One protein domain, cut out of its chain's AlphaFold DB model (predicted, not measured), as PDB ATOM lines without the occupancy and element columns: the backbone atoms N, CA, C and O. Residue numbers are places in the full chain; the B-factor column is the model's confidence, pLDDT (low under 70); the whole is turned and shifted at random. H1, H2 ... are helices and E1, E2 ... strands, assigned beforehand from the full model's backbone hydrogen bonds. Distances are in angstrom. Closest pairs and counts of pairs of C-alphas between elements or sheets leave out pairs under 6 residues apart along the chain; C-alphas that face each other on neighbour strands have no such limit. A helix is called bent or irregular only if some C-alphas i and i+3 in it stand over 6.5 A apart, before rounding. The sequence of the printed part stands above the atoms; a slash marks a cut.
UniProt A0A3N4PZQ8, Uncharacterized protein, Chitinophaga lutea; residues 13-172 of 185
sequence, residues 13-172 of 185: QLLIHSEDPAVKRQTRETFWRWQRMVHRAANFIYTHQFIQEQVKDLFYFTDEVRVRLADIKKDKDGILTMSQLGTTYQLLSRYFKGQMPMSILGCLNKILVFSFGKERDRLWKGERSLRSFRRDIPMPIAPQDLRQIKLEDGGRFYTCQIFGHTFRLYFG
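AT A GLANCE: This is residues 13 to 172 of the 185 residues of an uncharacterized protein of Chitinophaga lutea (UniProt A0A3N4PZQ8). A small, strongly twisted four-strand sheet sits at one end of a rod built along the long helix H1, which grazes it near its beginning. H3 and H4 pack crosswise on H1 farther along and on each other; H2 and the loop of residues 69 to 83 lie toward the other end, and residues 125 to 145 lead back to the sheet. The 160 printed residues run E1 H1 H2 H3 H4 E2 E3 E4, class mixed; the antiparallel sheet has the order E1 E4 E3 E2. The whole is loose, radius of gyration of the C-alphas 20.4 A, spanning 69 by 33 by 25 A.

IN THESE COORDINATES: E1 is residues 13 to 16, from C-alpha 13 at (27.050, -25.520, 124.281), E2 146 to 151, E3 158 to 162 and E4 165 to 171, 18.8 A, to C-alpha 171 at (27.692, -31.777, 122.739). H1 is residues 21 to 57, 54.9 A; H2 63 to 68; H3 84 to 96, 18.2 A; H4 102 to 124, 31.4 A, irregular: C-alphas 118 and 121 are 7.2 A apart.

HOW THE PARTS SIT: E2, E3 and E4 form a meander, each the antiparallel neighbour of the one before, with N 159 and O 150 at 2.8 A and N 167 and O 160 at 2.8 A. E1 and E4 have N 15 and O 168 at 2.9 A. H1 only grazes the sheet, with residues 23 to 28. H1 residues 37 to 52 touch H3, C-alphas of Ile 45 and Thr 88 closest at 6.1 A, a steep tilt of 39 degrees, opposite ways. H1 residues 38 to 49 touch H4, C-alphas of Ile 45 and Asn 109 closest at 6.7 A, a tilt of 37 degrees, only just steep, the same way. H3 and H4 touch, C-alphas of Tyr 89 and Asn 109 closest at 6.6 A. H2 is close to H1 but not clearly touching, C-alphas of Lys 56 and Arg 66 closest at 6.1 A. Every O i to N i+4 pair is within hydrogen-bond range in H2 and H3, 31 of 33 in H1 and 17 of 19 in H4.

THE WHOLE: The C-alphas farthest apart, of Thr 62 and Gly 154, are 70.4 A apart. The printed part has no cut; the links H2 to H3 and H4 to E2 are long. Mean pLDDT of the printed part is 85.2, with residues 59, 63 to 85, 153 to 155 and 172 under 70.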
ATOM      1  N   GLN A  13      26.433 -26.668 123.638       88.44
ATOM      2  CA  GLN A  13      27.050 -25.520 124.281       88.44
ATOM      3  C   GLN A  13      28.018 -24.859 123.297       88.44
ATOM      4  O   GLN A  13      28.839 -25.534 122.677       88.44
ATOM      5  N   LEU A  14      27.907 -23.538 123.162       89.69
ATOM      6  CA  LEU A  14      28.781 -22.717 122.329       89.69
ATOM      7  C   LEU A  14      29.857 -22.077 123.210       89.69
ATOM      8  O   LEU A  14      29.527 -21.356 124.153       89.69
ATOM      9  N   LEU A  15      31.129 -22.315 122.900       90.88
ATOM     10  CA  LEU A  15      32.267 -21.637 123.527       90.88
ATOM     11  C   LEU A  15      32.993 -20.792 122.487       90.88
ATOM     12  O   LEU A  15      33.222 -21.260 121.380       90.88
ATOM     13  N   ILE A  16      33.367 -19.558 122.822       92.56
ATOM     14  CA  ILE A  16      34.097 -18.683 121.893       92.56
ATOM     15  C   ILE A  16      35.481 -19.291 121.633       92.56
ATOM     16  O   ILE A  16      36.242 -19.519 122.574       92.56
ATOM     17  N   HIS A  17      35.793 -19.561 120.365       90.38
ATOM     18  CA  HIS A  17      37.067 -20.135 119.940       90.38
ATOM     19  C   HIS A  17      38.073 -19.013 119.672       90.38
ATOM     20  O   HIS A  17      38.204 -18.513 118.557       90.38
ATOM     21  N   SER A  18      38.733 -18.572 120.733       89.38
ATOM     22  CA  SER A  18      39.846 -17.627 120.698       89.38
ATOM     23  C   SER A  18      40.643 -17.806 121.988       89.38
ATOM     24  O   SER A  18      40.061 -18.215 122.992       89.38
ATOM     25  N   GLU A  19      41.937 -17.510 121.994       89.50
ATOM     26  CA  GLU A  19      42.711 -17.426 123.240       89.50
ATOM     27  C   GLU A  19      42.733 -15.996 123.798       89.50
ATOM     28  O   GLU A  19      42.773 -15.819 125.014       89.50
ATOM     29  N   ASP A  20      42.551 -14.988 122.938       93.38
ATOM     30  CA  ASP A  20      42.582 -13.575 123.308       93.38
ATOM     31  C   ASP A  20      41.372 -13.174 124.188       93.38
ATOM     32  O   ASP A  20      40.209 -13.260 123.753       93.38
ATOM     33  N   PRO A  21      41.608 -12.701 125.429       93.12
ATOM     34  CA  PRO A  21      40.559 -12.182 126.302       93.12
ATOM     35  C   PRO A  21      39.759 -11.018 125.697       93.12
ATOM     36  O   PRO A  21      38.550 -10.926 125.943       93.12
ATOM     37  N   ALA A  22      40.386 -10.147 124.899       93.69
ATOM     38  CA  ALA A  22      39.722  -8.995 124.292       93.69
ATOM     39  C   ALA A  22      38.668  -9.437 123.265       93.69
ATOM     40  O   ALA A  22      37.514  -9.001 123.326       93.69
ATOM     41  N   VAL A  23      39.016 -10.393 122.395       92.50
ATOM     42  CA  VAL A  23      38.095 -10.980 121.404       92.50
ATOM     43  C   VAL A  23      36.934 -11.708 122.084       92.50
ATOM     44  O   VAL A  23      35.775 -11.554 121.674       92.50
ATOM     45  N   LYS A  24      37.208 -12.463 123.159       93.75
ATOM     46  CA  LYS A  24      36.161 -13.121 123.966       93.75
ATOM     47  C   LYS A  24      35.177 -12.102 124.526       93.75
ATOM     48  O   LYS A  24      33.963 -12.299 124.426       93.75
ATOM     49  N   ARG A  25      35.690 -11.012 125.100       94.62
ATOM     50  CA  ARG A  25      34.875  -9.942 125.679       94.62
ATOM     51  C   ARG A  25      34.026  -9.250 124.617       94.62
ATOM     52  O   ARG A  25      32.812  -9.186 124.786       94.62
ATOM     53  N   GLN A  26      34.624  -8.813 123.511       94.81
ATOM     54  CA  GLN A  26      33.916  -8.114 122.435       94.81
ATOM     55  C   GLN A  26      32.822  -8.987 121.805       94.81
ATOM     56  O   GLN A  26      31.691  -8.536 121.598       94.81
ATOM     57  N   THR A  27      33.133 -10.258 121.535       94.62
ATOM     58  CA  THR A  27      32.162 -11.229 121.010       94.62
ATOM     59  C   THR A  27      31.008 -11.402 121.991       94.62
ATOM     60  O   THR A  27      29.841 -11.290 121.618       94.62
ATOM     61  N   ARG A  28      31.316 -11.599 123.278       94.31
ATOM     62  CA  ARG A  28      30.304 -11.725 124.327       94.31
ATOM     63  C   ARG A  28      29.417 -10.480 124.382       94.31
ATOM     64  O   ARG A  28      28.201 -10.609 124.273       94.31
ATOM     65  N   GLU A  29      29.993  -9.287 124.496       95.31
ATOM     66  CA  GLU A  29      29.261  -8.013 124.540       95.31
ATOM     67  C   GLU A  29      28.347  -7.821 123.322       95.31
ATOM     68  O   GLU A  29      27.196  -7.399 123.471       95.31
ATOM     69  N   THR A  30      28.817  -8.209 122.135       95.00
ATOM     70  CA  THR A  30      28.047  -8.145 120.888       95.00
ATOM     71  C   THR A  30      26.813  -9.041 120.950       95.00
ATOM     72  O   THR A  30      25.697  -8.567 120.729       95.00
ATOM     73  N   PHE A  31      26.978 -10.307 121.341       94.06
ATOM     74  CA  PHE A  31      25.863 -11.247 121.478       94.06
ATOM     75  C   PHE A  31      24.883 -10.830 122.586       94.06
ATOM     76  O   PHE A  31      23.673 -10.895 122.379       94.06
ATOM     77  N   TRP A  32      25.355 -10.319 123.731       93.31
ATOM     78  CA  TRP A  32      24.469  -9.782 124.779       93.31
ATOM     79  C   TRP A  32      23.709  -8.535 124.324       93.31
ATOM     80  O   TRP A  32      22.558  -8.318 124.717       93.31
ATOM     81  N   ARG A  33      24.327  -7.683 123.499       94.81
ATOM     82  CA  ARG A  33      23.647  -6.539 122.883       94.81
ATOM     83  C   ARG A  33      22.545  -7.016 121.939       94.81
ATOM     84  O   ARG A  33      21.421  -6.529 122.047       94.81
ATOM     85  N   TRP A  34      22.830  -7.991 121.080       95.44
ATOM     86  CA  TRP A  34      21.831  -8.586 120.189       95.44
ATOM     87  C   TRP A  34      20.693  -9.253 120.962       95.44
ATOM     88  O   TRP A  34      19.536  -8.971 120.678       95.44
ATOM     89  N   GLN A  35      20.993 -10.007 122.017       94.62
ATOM     90  CA  GLN A  35      20.002 -10.616 122.908       94.62
ATOM     91  C   GLN A  35      19.033  -9.581 123.514       94.62
ATOM     92  O   GLN A  35      17.816  -9.775 123.523       94.62
ATOM     93  N   ARG A  36      19.549  -8.433 123.977       93.94
ATOM     94  CA  ARG A  36      18.712  -7.332 124.489       93.94
ATOM     95  C   ARG A  36      17.809  -6.733 123.407       93.94
ATOM     96  O   ARG A  36      16.665  -6.377 123.697       93.94
ATOM     97  N   MET A  37      18.306  -6.629 122.176       94.44
ATOM     98  CA  MET A  37      17.513  -6.151 121.041       94.44
ATOM     99  C   MET A  37      16.452  -7.162 120.618       94.44
ATOM    100  O   MET A  37      15.318  -6.756 120.401       94.44
ATOM    101  N   VAL A  38      16.765  -8.460 120.603       95.75
ATOM    102  CA  VAL A  38      15.799  -9.547 120.364       95.75
ATOM    103  C   VAL A  38      14.657  -9.482 121.370       95.75
ATOM    104  O   VAL A  38      13.498  -9.550 120.979       95.75
ATOM    105  N   HIS A  39      14.957  -9.269 122.651       95.19
ATOM    106  CA  HIS A  39      13.933  -9.072 123.676       95.19
ATOM    107  C   HIS A  39      13.015  -7.868 123.385       95.19
ATOM    108  O   HIS A  39      11.791  -7.992 123.470       95.19
ATOM    109  N   ARG A  40      13.568  -6.706 123.000       94.62
ATOM    110  CA  ARG A  40      12.748  -5.545 122.586       94.62
ATOM    111  C   ARG A  40      11.927  -5.850 121.334       94.62
ATOM    112  O   ARG A  40      10.735  -5.567 121.311       94.62
ATOM    113  N   ALA A  41      12.556  -6.438 120.321       94.75
ATOM    114  CA  ALA A  41      11.925  -6.808 119.063       94.75
ATOM    115  C   ALA A  41      10.759  -7.781 119.279       94.75
ATOM    116  O   ALA A  41       9.698  -7.586 118.700       94.75
ATOM    117  N   ALA A  42      10.920  -8.777 120.152       95.56
ATOM    118  CA  ALA A  42       9.885  -9.758 120.461       95.56
ATOM    119  C   ALA A  42       8.620  -9.116 121.040       95.56
ATOM    120  O   ALA A  42       7.515  -9.396 120.575       95.56
ATOM    121  N   ASN A  43       8.791  -8.205 122.004       94.62
ATOM    122  CA  ASN A  43       7.678  -7.442 122.564       94.62
ATOM    123  C   ASN A  43       7.038  -6.536 121.498       94.62
ATOM    124  O   ASN A  43       5.819  -6.532 121.368       94.62
ATOM    125  N   PHE A  44       7.835  -5.852 120.666       92.94
ATOM    126  CA  PHE A  44       7.286  -5.055 119.565       92.94
ATOM    127  C   PHE A  44       6.466  -5.888 118.581       92.94
ATOM    128  O   PHE A  44       5.385  -5.444 118.206       92.94
ATOM    129  N   ILE A  45       6.935  -7.076 118.192       93.38
ATOM    130  CA  ILE A  45       6.203  -7.960 117.277       93.38
ATOM    131  C   ILE A  45       4.825  -8.285 117.857       93.38
ATOM    132  O   ILE A  45       3.821  -8.030 117.200       93.38
ATOM    133  N   TYR A  46       4.764  -8.795 119.090       93.25
ATOM    134  CA  TYR A  46       3.497  -9.199 119.710       93.25
ATOM    135  C   TYR A  46       2.536  -8.021 119.913       93.25
ATOM    136  O   TYR A  46       1.354  -8.139 119.597       93.25
ATOM    137  N   THR A  47       3.031  -6.872 120.379       92.25
ATOM    138  CA  THR A  47       2.203  -5.672 120.565       92.25
ATOM    139  C   THR A  47       1.648  -5.149 119.242       92.25
ATOM    140  O   THR A  47       0.469  -4.821 119.170       92.25
ATOM    141  N   HIS A  48       2.455  -5.099 118.179       89.75
ATOM    142  CA  HIS A  48       1.978  -4.605 116.885       89.75
ATOM    143  C   HIS A  48       1.003  -5.578 116.222       89.75
ATOM    144  O   HIS A  48       0.044  -5.119 115.613       89.75
ATOM    145  N   GLN A  49       1.201  -6.893 116.369       89.00
ATOM    146  CA  GLN A  49       0.226  -7.887 115.907       89.00
ATOM    147  C   GLN A  49      -1.120  -7.714 116.617       89.00
ATOM    148  O   GLN A  49      -2.154  -7.625 115.962       89.00
ATOM    149  N   PHE A  50      -1.094  -7.565 117.944       90.25
ATOM    150  CA  PHE A  50      -2.292  -7.323 118.741       90.25
ATOM    151  C   PHE A  50      -3.029  -6.047 118.323       90.25
ATOM    152  O   PHE A  50      -4.224  -6.094 118.057       90.25
ATOM    153  N   ILE A  51      -2.321  -4.917 118.212       87.25
ATOM    154  CA  ILE A  51      -2.926  -3.640 117.806       87.25
ATOM    155  C   ILE A  51      -3.513  -3.742 116.396       87.25
ATOM    156  O   ILE A  51      -4.630  -3.293 116.178       87.25
ATOM    157  N   GLN A  52      -2.800  -4.350 115.442       81.25
ATOM    158  CA  GLN A  52      -3.285  -4.483 114.063       81.25
ATOM    159  C   GLN A  52      -4.578  -5.288 113.945       81.25
ATOM    160  O   GLN A  52      -5.343  -5.061 113.009       81.25
ATOM    161  N   GLU A  53      -4.803  -6.249 114.835       82.12
ATOM    162  CA  GLU A  53      -6.064  -6.984 114.865       82.12
ATOM    163  C   GLU A  53      -7.140  -6.204 115.616       82.12
ATOM    164  O   GLU A  53      -8.194  -5.968 115.037       82.12
ATOM    165  N   GLN A  54      -6.844  -5.684 116.811       83.31
ATOM    166  CA  GLN A  54      -7.832  -4.947 117.604       83.31
ATOM    167  C   GLN A  54      -8.367  -3.710 116.903       83.31
ATOM    168  O   GLN A  54      -9.551  -3.412 116.992       83.31
ATOM    169  N   VAL A  55      -7.506  -2.992 116.183       78.75
ATOM    170  CA  VAL A  55      -7.879  -1.761 115.486       78.75
ATOM    171  C   VAL A  55      -8.984  -1.984 114.447       78.75
ATOM    172  O   VAL A  55      -9.746  -1.058 114.174       78.75
ATOM    173  N   LYS A  56      -9.128  -3.205 113.918       70.75
ATOM    174  CA  LYS A  56     -10.218  -3.561 112.997       70.75
ATOM    175  C   LYS A  56     -11.573  -3.643 113.699       70.75
ATOM    176  O   LYS A  56     -12.586  -3.319 113.090       70.75
ATOM    177  N   ASP A  57     -11.573  -4.008 114.976       72.12
ATOM    178  CA  ASP A  57     -12.780  -4.260 115.766       72.12
ATOM    179  C   ASP A  57     -13.203  -3.044 116.612       72.12
ATOM    180  O   ASP A  57     -14.257  -3.052 117.249       72.12
ATOM    181  N   LEU A  58     -12.427  -1.952 116.598       78.19
ATOM    182  CA  LEU A  58     -12.770  -0.723 117.320       78.19
ATOM    183  C   LEU A  58     -14.018  -0.075 116.705       78.19
ATOM    184  O   LEU A  58     -13.988   0.440 115.589       78.19
ATOM    185  N   PHE A  59     -15.132  -0.124 117.441       69.12
ATOM    186  CA  PHE A  59     -16.444   0.415 117.043       69.12
ATOM    187  C   PHE A  59     -16.539   1.936 117.076       69.12
ATOM    188  O   PHE A  59     -17.424   2.509 116.452       69.12
ATOM    189  N   TYR A  60     -15.627   2.589 117.786       76.31
ATOM    190  CA  TYR A  60     -15.567   4.044 117.887       76.31
ATOM    191  C   TYR A  60     -14.715   4.688 116.782       76.31
ATOM    192  O   TYR A  60     -14.493   5.897 116.800       76.31
ATOM    193  N   PHE A  61     -14.217   3.897 115.828       76.88
ATOM    194  CA  PHE A  61     -13.667   4.418 114.584       76.88
ATOM    195  C   PHE A  61     -14.747   4.448 113.513       76.88
ATOM    196  O   PHE A  61     -15.547   3.523 113.403       76.88
ATOM    197  N   THR A  62     -14.757   5.522 112.724       72.94
ATOM    198  CA  THR A  62     -15.641   5.624 111.563       72.94
ATOM    199  C   THR A  62     -15.291   4.534 110.554       72.94
ATOM    200  O   THR A  62     -14.143   4.081 110.476       72.94
ATOM    201  N   ASP A  63     -16.269   4.124 109.749       68.88
ATOM    202  CA  ASP A  63     -16.038   3.102 108.726       68.88
ATOM    203  C   ASP A  63     -14.970   3.545 107.711       68.88
ATOM    204  O   ASP A  63     -14.164   2.725 107.286       68.88
ATOM    205  N   GLU A  64     -14.830   4.850 107.447       67.19
ATOM    206  CA  GLU A  64     -13.720   5.414 106.661       67.19
ATOM    207  C   GLU A  64     -12.337   5.092 107.250       67.19
ATOM    208  O   GLU A  64     -11.398   4.779 106.518       67.19
ATOM    209  N   VAL A  65     -12.183   5.158 108.578       66.56
ATOM    210  CA  VAL A  65     -10.918   4.832 109.256       66.56
ATOM    211  C   VAL A  65     -10.651   3.328 109.200       66.56
ATOM    212  O   VAL A  65      -9.508   2.919 109.007       66.56
ATOM    213  N   ARG A  66     -11.689   2.493 109.313       62.19
ATOM    214  CA  ARG A  66     -11.570   1.028 109.219       62.19
ATOM    215  C   ARG A  66     -11.195   0.567 107.812       62.19
ATOM    216  O   ARG A  66     -10.275  -0.235 107.670       62.19
ATOM    217  N   VAL A  67     -11.847   1.126 106.792       60.78
ATOM    218  CA  VAL A  67     -11.561   0.896 105.367       60.78
ATOM    219  C   VAL A  67     -10.120   1.291 105.044       60.78
ATOM    220  O   VAL A  67      -9.356   0.492 104.508       60.78
ATOM    221  N   ARG A  68      -9.674   2.458 105.525       62.84
ATOM    222  CA  ARG A  68      -8.274   2.895 105.424       62.84
ATOM    223  C   ARG A  68      -7.278   1.954 106.099       62.84
ATOM    224  O   ARG A  68      -6.109   1.955 105.747       62.84
ATOM    225  N   LEU A  69      -7.678   1.140 107.064       63.53
ATOM    226  CA  LEU A  69      -6.782   0.195 107.740       63.53
ATOM    227  C   LEU A  69      -6.857  -1.214 107.141       63.53
ATOM    228  O   LEU A  69      -6.195  -2.131 107.634       63.53
ATOM    229  N   ALA A  70      -7.615  -1.398 106.058       61.50
ATOM    230  CA  ALA A  70      -7.577  -2.602 105.251       61.50
ATOM    231  C   ALA A  70      -6.289  -2.676 104.407       61.50
ATOM    232  O   ALA A  70      -5.604  -1.683 104.155       61.50
ATOM    233  N   ASP A  71      -5.937  -3.898 104.000       59.22
ATOM    234  CA  ASP A  71      -4.848  -4.149 103.051       59.22
ATOM    235  C   ASP A  71      -5.250  -3.597 101.680       59.22
ATOM    236  O   ASP A  71      -6.309  -3.970 101.176       59.22
ATOM    237  N   ILE A  72      -4.401  -2.771 101.062       63.97
ATOM    238  CA  ILE A  72      -4.649  -2.172  99.741       63.97
ATOM    239  C   ILE A  72      -4.875  -3.230  98.646       63.97
ATOM    240  O   ILE A  72      -5.469  -2.976  97.602       63.97
ATOM    241  N   LYS A  73      -4.394  -4.461  98.871       58.94
ATOM    242  CA  LYS A  73      -4.630  -5.599  97.970       58.94
ATOM    243  C   LYS A  73      -6.021  -6.213  98.121       58.94
ATOM    244  O   LYS A  73      -6.426  -6.988  97.258       58.94
ATOM    245  N   LYS A  74      -6.708  -5.942  99.229       60.81
ATOM    246  CA  LYS A  74      -8.052  -6.444  99.545       60.81
ATOM    247  C   LYS A  74      -9.121  -5.368  99.384       60.81
ATOM    248  O   LYS A  74     -10.251  -5.717  99.069       60.81
ATOM    249  N   ASP A  75      -8.755  -4.104  99.571       59.88
ATOM    250  CA  ASP A  75      -9.633  -2.946  99.447       59.88
ATOM    251  C   ASP A  75      -8.897  -1.804  98.732       59.88
ATOM    252  O   ASP A  75      -7.754  -1.503  99.070       59.88
ATOM    253  N   LYS A  76      -9.542  -1.167  97.748       58.22
ATOM    254  CA  LYS A  76      -8.944  -0.057  96.986       58.22
ATOM    255  C   LYS A  76      -8.677   1.170  97.861       58.22
ATOM    256  O   LYS A  76      -7.754   1.919  97.555       58.22
ATOM    257  N   ASP A  77      -9.432   1.323  98.947       56.34
ATOM    258  CA  ASP A  77      -9.315   2.436  99.890       56.34
ATOM    259  C   ASP A  77      -8.431   2.097 101.114       56.34
ATOM    260  O   ASP A  77      -8.276   2.909 102.030       56.34
ATOM    261  N   GLY A  78      -7.801   0.913 101.127       58.56
ATOM    262  CA  GLY A  78      -6.873   0.474 102.170       58.56
ATOM    263  C   GLY A  78      -5.509   1.184 102.132       58.56
ATOM    264  O   GLY A  78      -4.878   1.304 101.087       58.56
ATOM    265  N   ILE A  79      -4.999   1.614 103.290       60.19
ATOM    266  CA  ILE A  79      -3.684   2.270 103.472       60.19
ATOM    267  C   ILE A  79      -2.594   1.245 103.827       60.19
ATOM    268  O   ILE A  79      -1.399   1.522 103.676       60.19
ATOM    269  N   LEU A  80      -2.950   0.040 104.295       62.25
ATOM    270  CA  LEU A  80      -1.937  -0.966 104.616       62.25
ATOM    271  C   LEU A  80      -1.337  -1.534 103.328       62.25
ATOM    272  O   LEU A  80      -1.981  -2.250 102.570       62.25
ATOM    273  N   THR A  81      -0.057  -1.248 103.104       53.53
ATOM    274  CA  THR A  81       0.675  -1.662 101.898       53.53
ATOM    275  C   THR A  81       1.194  -3.101 101.954       53.53
ATOM    276  O   THR A  81       1.680  -3.622 100.946       53.53
ATOM    277  N   MET A  82       1.146  -3.753 103.123       58.28
ATOM    278  CA  MET A  82       1.793  -5.044 103.369       58.28
ATOM    279  C   MET A  82       1.005  -5.958 104.308       58.28
ATOM    280  O   MET A  82       0.255  -5.510 105.174       58.28
ATOM    281  N   SER A  83       1.267  -7.265 104.186       64.50
ATOM    282  CA  SER A  83       0.767  -8.276 105.120       64.50
ATOM    283  C   SER A  83       1.269  -8.018 106.546       64.50
ATOM    284  O   SER A  83       2.344  -7.452 106.734       64.50
ATOM    285  N   GLN A  84       0.551  -8.514 107.561       67.69
ATOM    286  CA  GLN A  84       0.951  -8.419 108.979       67.69
ATOM    287  C   GLN A  84       2.423  -8.823 109.216       67.69
ATOM    288  O   GLN A  84       3.144  -8.184 109.989       67.69
ATOM    289  N   LEU A  85       2.896  -9.863 108.518       68.94
ATOM    290  CA  LEU A  85       4.287 -10.324 108.570       68.94
ATOM    291  C   LEU A  85       5.259  -9.311 107.938       68.94
ATOM    292  O   LEU A  85       6.328  -9.056 108.491       68.94
ATOM    293  N   GLY A  86       4.896  -8.730 106.793       73.19
ATOM    294  CA  GLY A  86       5.695  -7.707 106.114       73.19
ATOM    295  C   GLY A  86       5.791  -6.416 106.925       73.19
ATOM    296  O   GLY A  86       6.888  -5.895 107.119       73.19
ATOM    297  N   THR A  87       4.672  -5.957 107.485       76.19
ATOM    298  CA  THR A  87       4.592  -4.725 108.283       76.19
ATOM    299  C   THR A  87       5.424  -4.819 109.560       76.19
ATOM    300  O   THR A  87       6.213  -3.920 109.856       76.19
ATOM    301  N   THR A  88       5.327  -5.932 110.294       82.06
ATOM    302  CA  THR A  88       6.165  -6.159 111.485       82.06
ATOM    303  C   THR A  88       7.647  -6.257 111.134       82.06
ATOM    304  O   THR A  88       8.475  -5.673 111.825       82.06
ATOM    305  N   TYR A  89       8.009  -6.905 110.025       84.31
ATOM    306  CA  TYR A  89       9.404  -6.954 109.587       84.31
ATOM    307  C   TYR A  89       9.951  -5.573 109.192       84.31
ATOM    308  O   TYR A  89      11.065  -5.224 109.586       84.31
ATOM    309  N   GLN A  90       9.180  -4.762 108.461       84.69
ATOM    310  CA  GLN A  90       9.583  -3.397 108.110       84.69
ATOM    311  C   GLN A  90       9.762  -2.514 109.342       84.69
ATOM    312  O   GLN A  90      10.746  -1.779 109.432       84.69
ATOM    313  N   LEU A  91       8.849  -2.621 110.308       86.50
ATOM    314  CA  LEU A  91       8.957  -1.939 111.591       86.50
ATOM    315  C   LEU A  91      10.270  -2.305 112.295       86.50
ATOM    316  O   LEU A  91      11.048  -1.425 112.662       86.50
ATOM    317  N   LEU A  92      10.565  -3.602 112.426       88.75
ATOM    318  CA  LEU A  92      11.819  -4.068 113.020       88.75
ATOM    319  C   LEU A  92      13.036  -3.571 112.238       88.75
ATOM    320  O   LEU A  92      14.015  -3.134 112.838       88.75
ATOM    321  N   SER A  93      12.974  -3.584 110.906       88.31
ATOM    322  CA  SER A  93      14.046  -3.043 110.076       88.31
ATOM    323  C   SER A  93      14.258  -1.551 110.332       88.31
ATOM    324  O   SER A  93      15.400  -1.114 110.341       88.31
ATOM    325  N   ARG A  94      13.212  -0.753 110.561       88.38
ATOM    326  CA  ARG A  94      13.382   0.672 110.894       88.38
ATOM    327  C   ARG A  94      14.098   0.870 112.232       88.38
ATOM    328  O   ARG A  94      14.955   1.738 112.326       88.38
ATOM    329  N   TYR A  95      13.792   0.052 113.241       88.38
ATOM    330  CA  TYR A  95      14.378   0.203 114.578       88.38
ATOM    331  C   TYR A  95      15.772  -0.412 114.747       88.38
ATOM    332  O   TYR A  95      16.555   0.085 115.554       88.38
ATOM    333  N   PHE A  96      16.072  -1.506 114.043       91.38
ATOM    334  CA  PHE A  96      17.229  -2.358 114.350       91.38
ATOM    335  C   PHE A  96      18.202  -2.561 113.180       91.38
ATOM    336  O   PHE A  96      19.257  -3.176 113.367       91.38
ATOM    337  N   LYS A  97      17.896  -2.055 111.976       90.06
ATOM    338  CA  LYS A  97      18.811  -2.158 110.829       90.06
ATOM    339  C   LYS A  97      20.148  -1.489 111.155       90.06
ATOM    340  O   LYS A  97      20.194  -0.410 111.734       90.06
ATOM    341  N   GLY A  98      21.235  -2.172 110.803       89.75
ATOM    342  CA  GLY A  98      22.608  -1.741 111.091       89.75
ATOM    343  C   GLY A  98      23.118  -2.096 112.493       89.75
ATOM    344  O   GLY A  98      24.319  -2.037 112.719       89.75
ATOM    345  N   GLN A  99      22.254  -2.520 113.425       91.44
ATOM    346  CA  GLN A  99      22.663  -2.847 114.801       91.44
ATOM    347  C   GLN A  99      22.846  -4.354 115.034       91.44
ATOM    348  O   GLN A  99      23.638  -4.772 115.887       91.44
ATOM    349  N   MET A 100      22.113  -5.185 114.289       92.31
ATOM    350  CA  MET A 100      22.189  -6.644 114.355       92.31
ATOM    351  C   MET A 100      21.914  -7.302 112.999       92.31
ATOM    352  O   MET A 100      21.285  -6.682 112.136       92.31
ATOM    353  N   PRO A 101      22.337  -8.565 112.812       93.38
ATOM    354  CA  PRO A 101      21.989  -9.346 111.634       93.38
ATOM    355  C   PRO A 101      20.471  -9.407 111.414       93.38
ATOM    356  O   PRO A 101      19.711  -9.841 112.283       93.38
ATOM    357  N   MET A 102      20.023  -8.997 110.224       93.00
ATOM    358  CA  MET A 102      18.599  -8.989 109.860       93.00
ATOM    359  C   MET A 102      17.996 -10.397 109.795       93.00
ATOM    360  O   MET A 102      16.789 -10.555 109.968       93.00
ATOM    361  N   SER A 103      18.820 -11.424 109.588       93.88
ATOM    362  CA  SER A 103      18.400 -12.827 109.603       93.88
ATOM    363  C   SER A 103      17.812 -13.244 110.954       93.88
ATOM    364  O   SER A 103      16.777 -13.910 110.980       93.88
ATOM    365  N   ILE A 104      18.389 -12.771 112.065       94.88
ATOM    366  CA  ILE A 104      17.860 -12.992 113.419       94.88
ATOM    367  C   ILE A 104      16.448 -12.405 113.525       94.88
ATOM    368  O   ILE A 104      15.526 -13.086 113.968       94.88
ATOM    369  N   LEU A 105      16.257 -11.156 113.081       93.50
ATOM    370  CA  LEU A 105      14.952 -10.483 113.117       93.50
ATOM    371  C   LEU A 105      13.932 -11.170 112.209       93.50
ATOM    372  O   LEU A 105      12.781 -11.340 112.601       93.50
ATOM    373  N   GLY A 106      14.350 -11.604 111.019       92.25
ATOM    374  CA  GLY A 106      13.502 -12.344 110.091       92.25
ATOM    375  C   GLY A 106      13.018 -13.671 110.683       92.25
ATOM    376  O   GLY A 106      11.826 -13.974 110.616       92.25
ATOM    377  N   CYS A 107      13.914 -14.441 111.305       93.75
ATOM    378  CA  CYS A 107      13.557 -15.676 112.005       93.75
ATOM    379  C   CYS A 107      12.652 -15.408 113.211       93.75
ATOM    380  O   CYS A 107      11.623 -16.068 113.353       93.75
ATOM    381  N   LEU A 108      12.996 -14.419 114.043       94.94
ATOM    382  CA  LEU A 108      12.209 -14.043 115.216       94.94
ATOM    383  C   LEU A 108      10.785 -13.647 114.820       94.94
ATOM    384  O   LEU A 108       9.828 -14.151 115.402       94.94
ATOM    385  N   ASN A 109      10.642 -12.802 113.796       93.94
ATOM    386  CA  ASN A 109       9.341 -12.350 113.319       93.94
ATOM    387  C   ASN A 109       8.472 -13.525 112.863       93.94
ATOM    388  O   ASN A 109       7.341 -13.665 113.313       93.94
ATOM    389  N   LYS A 110       9.018 -14.433 112.045       92.38
ATOM    390  CA  LYS A 110       8.287 -15.627 111.590       92.38
ATOM    391  C   LYS A 110       7.807 -16.495 112.756       92.38
ATOM    392  O   LYS A 110       6.641 -16.881 112.784       92.38
ATOM    393  N   ILE A 111       8.689 -16.780 113.717       93.62
ATOM    394  CA  ILE A 111       8.368 -17.613 114.887       93.62
ATOM    395  C   ILE A 111       7.247 -16.969 115.709       93.62
ATOM    396  O   ILE A 111       6.285 -17.640 116.083       93.62
ATOM    397  N   LEU A 112       7.360 -15.669 115.986       94.38
ATOM    398  CA  LEU A 112       6.442 -14.979 116.883       94.38
ATOM    399  C   LEU A 112       5.098 -14.652 116.236       94.38
ATOM    400  O   LEU A 112       4.086 -14.797 116.910       94.38
ATOM    401  N   VAL A 113       5.053 -14.294 114.951       91.81
ATOM    402  CA  VAL A 113       3.784 -14.095 114.227       91.81
ATOM    403  C   VAL A 113       2.992 -15.401 114.162       91.81
ATOM    404  O   VAL A 113       1.795 -15.414 114.438       91.81
ATOM    405  N   PHE A 114       3.662 -16.523 113.886       91.88
ATOM    406  CA  PHE A 114       3.015 -17.834 113.911       91.88
ATOM    407  C   PHE A 114       2.527 -18.220 115.315       91.88
ATOM    408  O   PHE A 114       1.421 -18.735 115.471       91.88
ATOM    409  N   SER A 115       3.337 -17.957 116.345       93.38
ATOM    410  CA  SER A 115       2.951 -18.177 117.743       93.38
ATOM    411  C   SER A 115       1.741 -17.325 118.136       93.38
ATOM    412  O   SER A 115       0.812 -17.839 118.753       93.38
ATOM    413  N   PHE A 116       1.721 -16.051 117.742       92.81
ATOM    414  CA  PHE A 116       0.615 -15.135 118.003       92.81
ATOM    415  C   PHE A 116      -0.685 -15.635 117.367       92.81
ATOM    416  O   PHE A 116      -1.688 -15.742 118.065       92.81
ATOM    417  N   GLY A 117      -0.654 -16.066 116.099       90.06
ATOM    418  CA  GLY A 117      -1.838 -16.603 115.418       90.06
ATOM    419  C   GLY A 117      -2.479 -17.806 116.126       90.06
ATOM    420  O   GLY A 117      -3.695 -17.951 116.100       90.06
ATOM    421  N   LYS A 118      -1.689 -18.640 116.820       92.06
ATOM    422  CA  LYS A 118      -2.207 -19.760 117.635       92.06
ATOM    423  C   LYS A 118      -2.806 -19.328 118.971       92.06
ATOM    424  O   LYS A 118      -3.618 -20.047 119.543       92.06
ATOM    425  N   GLU A 119      -2.326 -18.219 119.520       92.19
ATOM    426  CA  GLU A 119      -2.735 -17.714 120.833       92.19
ATOM    427  C   GLU A 119      -3.894 -16.713 120.727       92.19
ATOM    428  O   GLU A 119      -4.623 -16.532 121.701       92.19
ATOM    429  N   ARG A 120      -4.085 -16.119 119.547       90.25
ATOM    430  CA  ARG A 120      -5.059 -15.073 119.245       90.25
ATOM    431  C   ARG A 120      -6.469 -15.371 119.750       90.25
ATOM    432  O   ARG A 120      -7.016 -14.580 120.506       90.25
ATOM    433  N   ASP A 121      -7.048 -16.511 119.385       90.06
ATOM    434  CA  ASP A 121      -8.453 -16.781 119.722       90.06
ATOM    435  C   ASP A 121      -8.669 -16.863 121.246       90.06
ATOM    436  O   ASP A 121      -9.715 -16.468 121.757       90.06
ATOM    437  N   ARG A 122      -7.650 -17.310 121.995       92.88
ATOM    438  CA  ARG A 122      -7.667 -17.318 123.468       92.88
ATOM    439  C   ARG A 122      -7.483 -15.922 124.061       92.88
ATOM    440  O   ARG A 122      -8.041 -15.643 125.117       92.88
ATOM    441  N   LEU A 123      -6.713 -15.050 123.399       91.56
ATOM    442  CA  LEU A 123      -6.597 -13.637 123.780       91.56
ATOM    443  C   LEU A 123      -7.961 -12.940 123.664       91.56
ATOM    444  O   LEU A 123      -8.359 -12.233 124.585       91.56
ATOM    445  N   TRP A 124      -8.704 -13.190 122.583       88.69
ATOM    446  CA  TRP A 124     -10.024 -12.584 122.343       88.69
ATOM    447  C   TRP A 124     -11.103 -13.042 123.305       88.69
ATOM    448  O   TRP A 124     -11.929 -12.243 123.730       88.69
ATOM    449  N   LYS A 125     -11.059 -14.309 123.713       91.44
ATOM    450  CA  LYS A 125     -11.958 -14.836 124.744       91.44
ATOM    451  C   LYS A 125     -11.590 -14.384 126.162       91.44
ATOM    452  O   LYS A 125     -12.291 -14.734 127.103       91.44
ATOM    453  N   GLY A 126     -10.477 -13.666 126.339       90.31
ATOM    454  CA  GLY A 126      -9.964 -13.288 127.658       90.31
ATOM    455  C   GLY A 126      -9.382 -14.458 128.463       90.31
ATOM    456  O   GLY A 126      -9.038 -14.290 129.628       90.31
ATOM    457  N   GLU A 127      -9.214 -15.635 127.853       93.31
ATOM    458  CA  GLU A 127      -8.629 -16.827 128.488       93.31
ATOM    459  C   GLU A 127      -7.119 -16.678 128.720       93.31
ATOM    460  O   GLU A 127      -6.498 -17.448 129.459       93.31
ATOM    461  N   ARG A 128      -6.490 -15.711 128.042       90.94
ATOM    462  CA  ARG A 128      -5.061 -15.443 128.148       90.94
ATOM    463  C   ARG A 128      -4.762 -13.955 128.003       90.94
ATOM    464  O   ARG A 128      -5.423 -13.251 127.250       90.94
ATOM    465  N   SER A 129      -3.711 -13.498 128.679       91.62
ATOM    466  CA  SER A 129      -3.159 -12.153 128.512       91.62
ATOM    467  C   SER A 129      -2.142 -12.080 127.370       91.62
ATOM    468  O   SER A 129      -1.501 -13.077 127.010       91.62
ATOM    469  N   LEU A 130      -1.959 -10.877 126.815       92.75
ATOM    470  CA  LEU A 130      -0.926 -10.629 125.814       92.75
ATOM    471  C   LEU A 130       0.450 -10.987 126.389       92.75
ATOM    472  O   LEU A 130       0.845 -10.516 127.457       92.75
ATOM    473  N   ARG A 131       1.191 -11.842 125.680       91.00
ATOM    474  CA  ARG A 131       2.491 -12.323 126.147       91.00
ATOM    475  C   ARG A 131       3.500 -11.176 126.213       91.00
ATOM    476  O   ARG A 131       3.746 -10.501 125.218       91.00
ATOM    477  N   SER A 132       4.161 -11.056 127.361       91.06
ATOM    478  CA  SER A 132       5.392 -10.282 127.520       91.06
ATOM    479  C   SER A 132       6.595 -11.224 127.562       91.06
ATOM    480  O   SER A 132       6.566 -12.263 128.229       91.06
ATOM    481  N   PHE A 133       7.644 -10.889 126.817       93.88
ATOM    482  CA  PHE A 133       8.864 -11.689 126.765       93.88
ATOM    483  C   PHE A 133       9.846 -11.247 127.838       93.88
ATOM    484  O   PHE A 133      10.015 -10.059 128.092       93.88
ATOM    485  N   ARG A 134      10.537 -12.219 128.431       92.81
ATOM    486  CA  ARG A 134      11.646 -11.990 129.356       92.81
ATOM    487  C   ARG A 134      12.970 -11.854 128.591       92.81
ATOM    488  O   ARG A 134      13.071 -12.187 127.410       92.81
ATOM    489  N   ARG A 135      14.005 -11.343 129.270       89.94
ATOM    490  CA  ARG A 135      15.340 -11.083 128.685       89.94
ATOM    491  C   ARG A 135      16.079 -12.354 128.229       89.94
ATOM    492  O   ARG A 135      17.052 -12.261 127.485       89.94
ATOM    493  N   ASP A 136      15.618 -13.517 128.666       88.38
ATOM    494  CA  ASP A 136      16.140 -14.851 128.358       88.38
ATOM    495  C   ASP A 136      15.499 -15.495 127.115       88.38
ATOM    496  O   ASP A 136      15.783 -16.655 126.820       88.38
ATOM    497  N   ILE A 137      14.664 -14.766 126.360       92.62
ATOM    498  CA  ILE A 137      14.095 -15.271 125.103       92.62
ATOM    499  C   ILE A 137      15.203 -15.781 124.160       92.62
ATOM    500  O   ILE A 137      16.148 -15.046 123.890       92.62
ATOM    501  N   PRO A 138      15.123 -17.004 123.613       91.94
ATOM    502  CA  PRO A 138      16.161 -17.506 122.719       91.94
ATOM    503  C   PRO A 138      16.363 -16.606 121.492       91.94
ATOM    504  O   PRO A 138      15.406 -16.293 120.782       91.94
ATOM    505  N   MET A 139      17.612 -16.223 121.216       94.00
ATOM    506  CA  MET A 139      17.976 -15.557 119.966       94.00
ATOM    507  C   MET A 139      18.040 -16.590 118.831       94.00
ATOM    508  O   MET A 139      18.885 -17.486 118.879       94.00
ATOM    509  N   PRO A 140      17.174 -16.493 117.806       93.94
ATOM    510  CA  PRO A 140      17.189 -17.442 116.706       93.94
ATOM    511  C   PRO A 140      18.413 -17.223 115.811       93.94
ATOM    512  O   PRO A 140      18.771 -16.089 115.495       93.94
ATOM    513  N   ILE A 141      19.019 -18.322 115.366       92.44
ATOM    514  CA  ILE A 141      20.127 -18.333 114.407       92.44
ATOM    515  C   ILE A 141      19.613 -19.009 113.139       92.44
ATOM    516  O   ILE A 141      19.118 -20.137 113.197       92.44
ATOM    517  N   ALA A 142      19.691 -18.317 112.003       91.25
ATOM    518  CA  ALA A 142      19.271 -18.899 110.737       91.25
ATOM    519  C   ALA A 142      20.330 -19.899 110.237       91.25
ATOM    520  O   ALA A 142      21.523 -19.673 110.448       91.25
ATOM    521  N   PRO A 143      19.942 -20.961 109.510       89.44
ATOM    522  CA  PRO A 143      20.897 -21.941 108.985       89.44
ATOM    523  C   PRO A 143      22.023 -21.320 108.144       89.44
ATOM    524  O   PRO A 143      23.165 -21.746 108.237       89.44
ATOM    525  N   GLN A 144      21.723 -20.267 107.379       89.94
ATOM    526  CA  GLN A 144      22.692 -19.540 106.545       89.94
ATOM    527  C   GLN A 144      23.785 -18.788 107.333       89.94
ATOM    528  O   GLN A 144      24.833 -18.443 106.775       89.94
ATOM    529  N   ASP A 145      23.526 -18.509 108.614       92.38
ATOM    530  CA  ASP A 145      24.451 -17.808 109.507       92.38
ATOM    531  C   ASP A 145      25.371 -18.774 110.254       92.38
ATOM    532  O   ASP A 145      26.368 -18.336 110.827       92.38
ATOM    533  N   LEU A 146      25.050 -20.072 110.229       91.12
ATOM    534  CA  LEU A 146      25.883 -21.150 110.743       91.12
ATOM    535  C   LEU A 146      26.762 -21.677 109.603       91.12
ATOM    536  O   LEU A 146      26.296 -22.372 108.702       91.12
ATOM    537  N   ARG A 147      28.048 -21.330 109.626       90.56
ATOM    538  CA  ARG A 147      29.004 -21.641 108.554       90.56
ATOM    539  C   ARG A 147      30.181 -22.457 109.067       90.56
ATOM    540  O   ARG A 147      30.438 -22.511 110.265       90.56
ATOM    541  N   GLN A 148      30.918 -23.058 108.132       88.25
ATOM    542  CA  GLN A 148      32.210 -23.710 108.377       88.25
ATOM    543  C   GLN A 148      32.198 -24.689 109.561       88.25
ATOM    544  O   GLN A 148      33.046 -24.606 110.443       88.25
ATOM    545  N   ILE A 149      31.230 -25.609 109.582       88.94
ATOM    546  CA  ILE A 149      31.220 -26.678 110.581       88.94
ATOM    547  C   ILE A 149      32.364 -27.639 110.251       88.94
ATOM    548  O   ILE A 149      32.322 -28.310 109.222       88.94
ATOM    549  N   LYS A 150      33.394 -27.678 111.096       89.25
ATOM    550  CA  LYS A 150      34.586 -28.517 110.914       89.25
ATOM    551  C   LYS A 150      34.868 -29.313 112.179       89.25
ATOM    552  O   LYS A 150      34.539 -28.870 113.275       89.25
ATOM    553  N   LEU A 151      35.470 -30.485 112.031       85.75
ATOM    554  CA  LEU A 151      36.008 -31.239 113.159       85.75
ATOM    555  C   LEU A 151      37.386 -30.659 113.508       85.75
ATOM    556  O   LEU A 151      38.189 -30.440 112.606       85.75
ATOM    557  N   GLU A 152      37.636 -30.361 114.782       81.62
ATOM    558  CA  GLU A 152      38.944 -29.882 115.250       81.62
ATOM    559  C   GLU A 152      39.971 -31.025 115.212       81.62
ATOM    560  O   GLU A 152      39.623 -32.186 115.472       81.62
ATOM    561  N   ASP A 153      41.229 -30.701 114.906       63.69
ATOM    562  CA  ASP A 153      42.328 -31.667 114.849       63.69
ATOM    563  C   ASP A 153      42.493 -32.335 116.225       63.69
ATOM    564  O   ASP A 153      42.837 -31.701 117.222       63.69
ATOM    565  N   GLY A 154      42.131 -33.620 116.305       64.69
ATOM    566  CA  GLY A 154      41.999 -34.371 117.563       64.69
ATOM    567  C   GLY A 154      40.595 -34.928 117.839       64.69
ATOM    568  O   GLY A 154      40.402 -35.651 118.815       64.69
ATOM    569  N   GLY A 155      39.604 -34.619 116.994       67.69
ATOM    570  CA  GLY A 155      38.317 -35.325 116.915       67.69
ATOM    571  C   GLY A 155      37.350 -35.119 118.087       67.69
ATOM    572  O   GLY A 155      36.289 -35.740 118.122       67.69
ATOM    573  N   ARG A 156      37.692 -34.266 119.060       73.06
ATOM    574  CA  ARG A 156      36.890 -34.076 120.282       73.06
ATOM    575  C   ARG A 156      35.788 -33.028 120.150       73.06
ATOM    576  O   ARG A 156      34.747 -33.181 120.788       73.06
ATOM    577  N   PHE A 157      36.001 -31.985 119.351       81.31
ATOM    578  CA  PHE A 157      35.079 -30.853 119.233       81.31
ATOM    579  C   PHE A 157      34.851 -30.475 117.778       81.31
ATOM    580  O   PHE A 157      35.693 -30.714 116.916       81.31
ATOM    581  N   TYR A 158      33.701 -29.860 117.521       87.94
ATOM    582  CA  TYR A 158      33.416 -29.243 116.233       87.94
ATOM    583  C   TYR A 158      33.580 -27.738 116.370       87.94
ATOM    584  O   TYR A 158      33.191 -27.164 117.384       87.94
ATOM    585  N   THR A 159      34.124 -27.082 115.360       91.19
ATOM    586  CA  THR A 159      34.134 -25.626 115.253       91.19
ATOM    587  C   THR A 159      33.066 -25.185 114.268       91.19
ATOM    588  O   THR A 159      32.743 -25.907 113.328       91.19
ATOM    589  N   CYS A 160      32.473 -24.018 114.494       92.88
ATOM    590  CA  CYS A 160      31.579 -23.375 113.540       92.88
ATOM    591  C   CYS A 160      31.729 -21.859 113.611       92.88
ATOM    592  O   CYS A 160      32.072 -21.305 114.655       92.88
ATOM    593  N   GLN A 161      31.393 -21.176 112.527       93.44
ATOM    594  CA  GLN A 161      31.271 -19.728 112.498       93.44
ATOM    595  C   GLN A 161      29.806 -19.316 112.594       93.44
ATOM    596  O   GLN A 161      28.964 -19.823 111.856       93.44
ATOM    597  N   ILE A 162      29.516 -18.377 113.492       94.06
ATOM    598  CA  ILE A 162      28.193 -17.786 113.689       94.06
ATOM    599  C   ILE A 162      28.351 -16.268 113.599       94.06
ATOM    600  O   ILE A 162      29.066 -15.672 114.403       94.06
ATOM    601  N   PHE A 163      27.711 -15.641 112.608       92.06
ATOM    602  CA  PHE A 163      27.825 -14.196 112.333       92.06
ATOM    603  C   PHE A 163      29.279 -13.692 112.207       92.06
ATOM    604  O   PHE A 163      29.585 -12.569 112.593       92.06
ATOM    605  N   GLY A 164      30.183 -14.535 111.694       89.75
ATOM    606  CA  GLY A 164      31.612 -14.222 111.561       89.75
ATOM    607  C   GLY A 164      32.459 -14.488 112.812       89.75
ATOM    608  O   GLY A 164      33.676 -14.374 112.743       89.75
ATOM    609  N   HIS A 165      31.854 -14.892 113.934       92.19
ATOM    610  CA  HIS A 165      32.576 -15.285 115.146       92.19
ATOM    611  C   HIS A 165      32.747 -16.805 115.208       92.19
ATOM    612  O   HIS A 165      31.794 -17.550 114.971       92.19
ATOM    613  N   THR A 166      33.944 -17.276 115.553       92.75
ATOM    614  CA  THR A 166      34.241 -18.712 115.651       92.75
ATOM    615  C   THR A 166      33.881 -19.254 117.033       92.75
ATOM    616  O   THR A 166      34.260 -18.691 118.062       92.75
ATOM    617  N   PHE A 167      33.180 -20.385 117.060       92.69
ATOM    618  CA  PHE A 167      32.779 -21.093 118.270       92.69
ATOM    619  C   PHE A 167      33.215 -22.558 118.226       92.69
ATOM    620  O   PHE A 167      33.164 -23.190 117.174       92.69
ATOM    621  N   ARG A 168      33.584 -23.112 119.385       91.44
ATOM    622  CA  ARG A 168      33.651 -24.554 119.643       91.44
ATOM    623  C   ARG A 168      32.281 -25.045 120.113       91.44
ATOM    624  O   ARG A 168      31.674 -24.462 121.014       91.44
ATOM    625  N   LEU A 169      31.821 -26.133 119.513       89.50
ATOM    626  CA  LEU A 169      30.587 -26.836 119.820       89.50
ATOM    627  C   LEU A 169      30.879 -27.980 120.789       89.50
ATOM    628  O   LEU A 169      31.616 -28.914 120.468       89.50
ATOM    629  N   TYR A 170      30.249 -27.929 121.957       84.75
ATOM    630  CA  TYR A 170      30.273 -29.000 122.945       84.75
ATOM    631  C   TYR A 170      28.912 -29.681 122.985       84.75
ATOM    632  O   TYR A 170      27.904 -29.085 123.369       84.75
ATOM    633  N   PHE A 171      28.882 -30.952 122.603       81.75
ATOM    634  CA  PHE A 171      27.692 -31.777 122.739       81.75
ATOM    635  C   PHE A 171      27.619 -32.316 124.166       81.75
ATOM    636  O   PHE A 171      28.558 -32.949 124.647       81.75
ATOM    637  N   GLY A 172      26.501 -32.080 124.855       67.31
ATOM    638  CA  GLY A 172      26.301 -32.639 126.192       67.31
ATOM    639  C   GLY A 172      26.385 -34.175 126.198       67.31
ATOM    640  O   GLY A 172      25.902 -34.838 125.275       67.31
TER     641      GLY A 172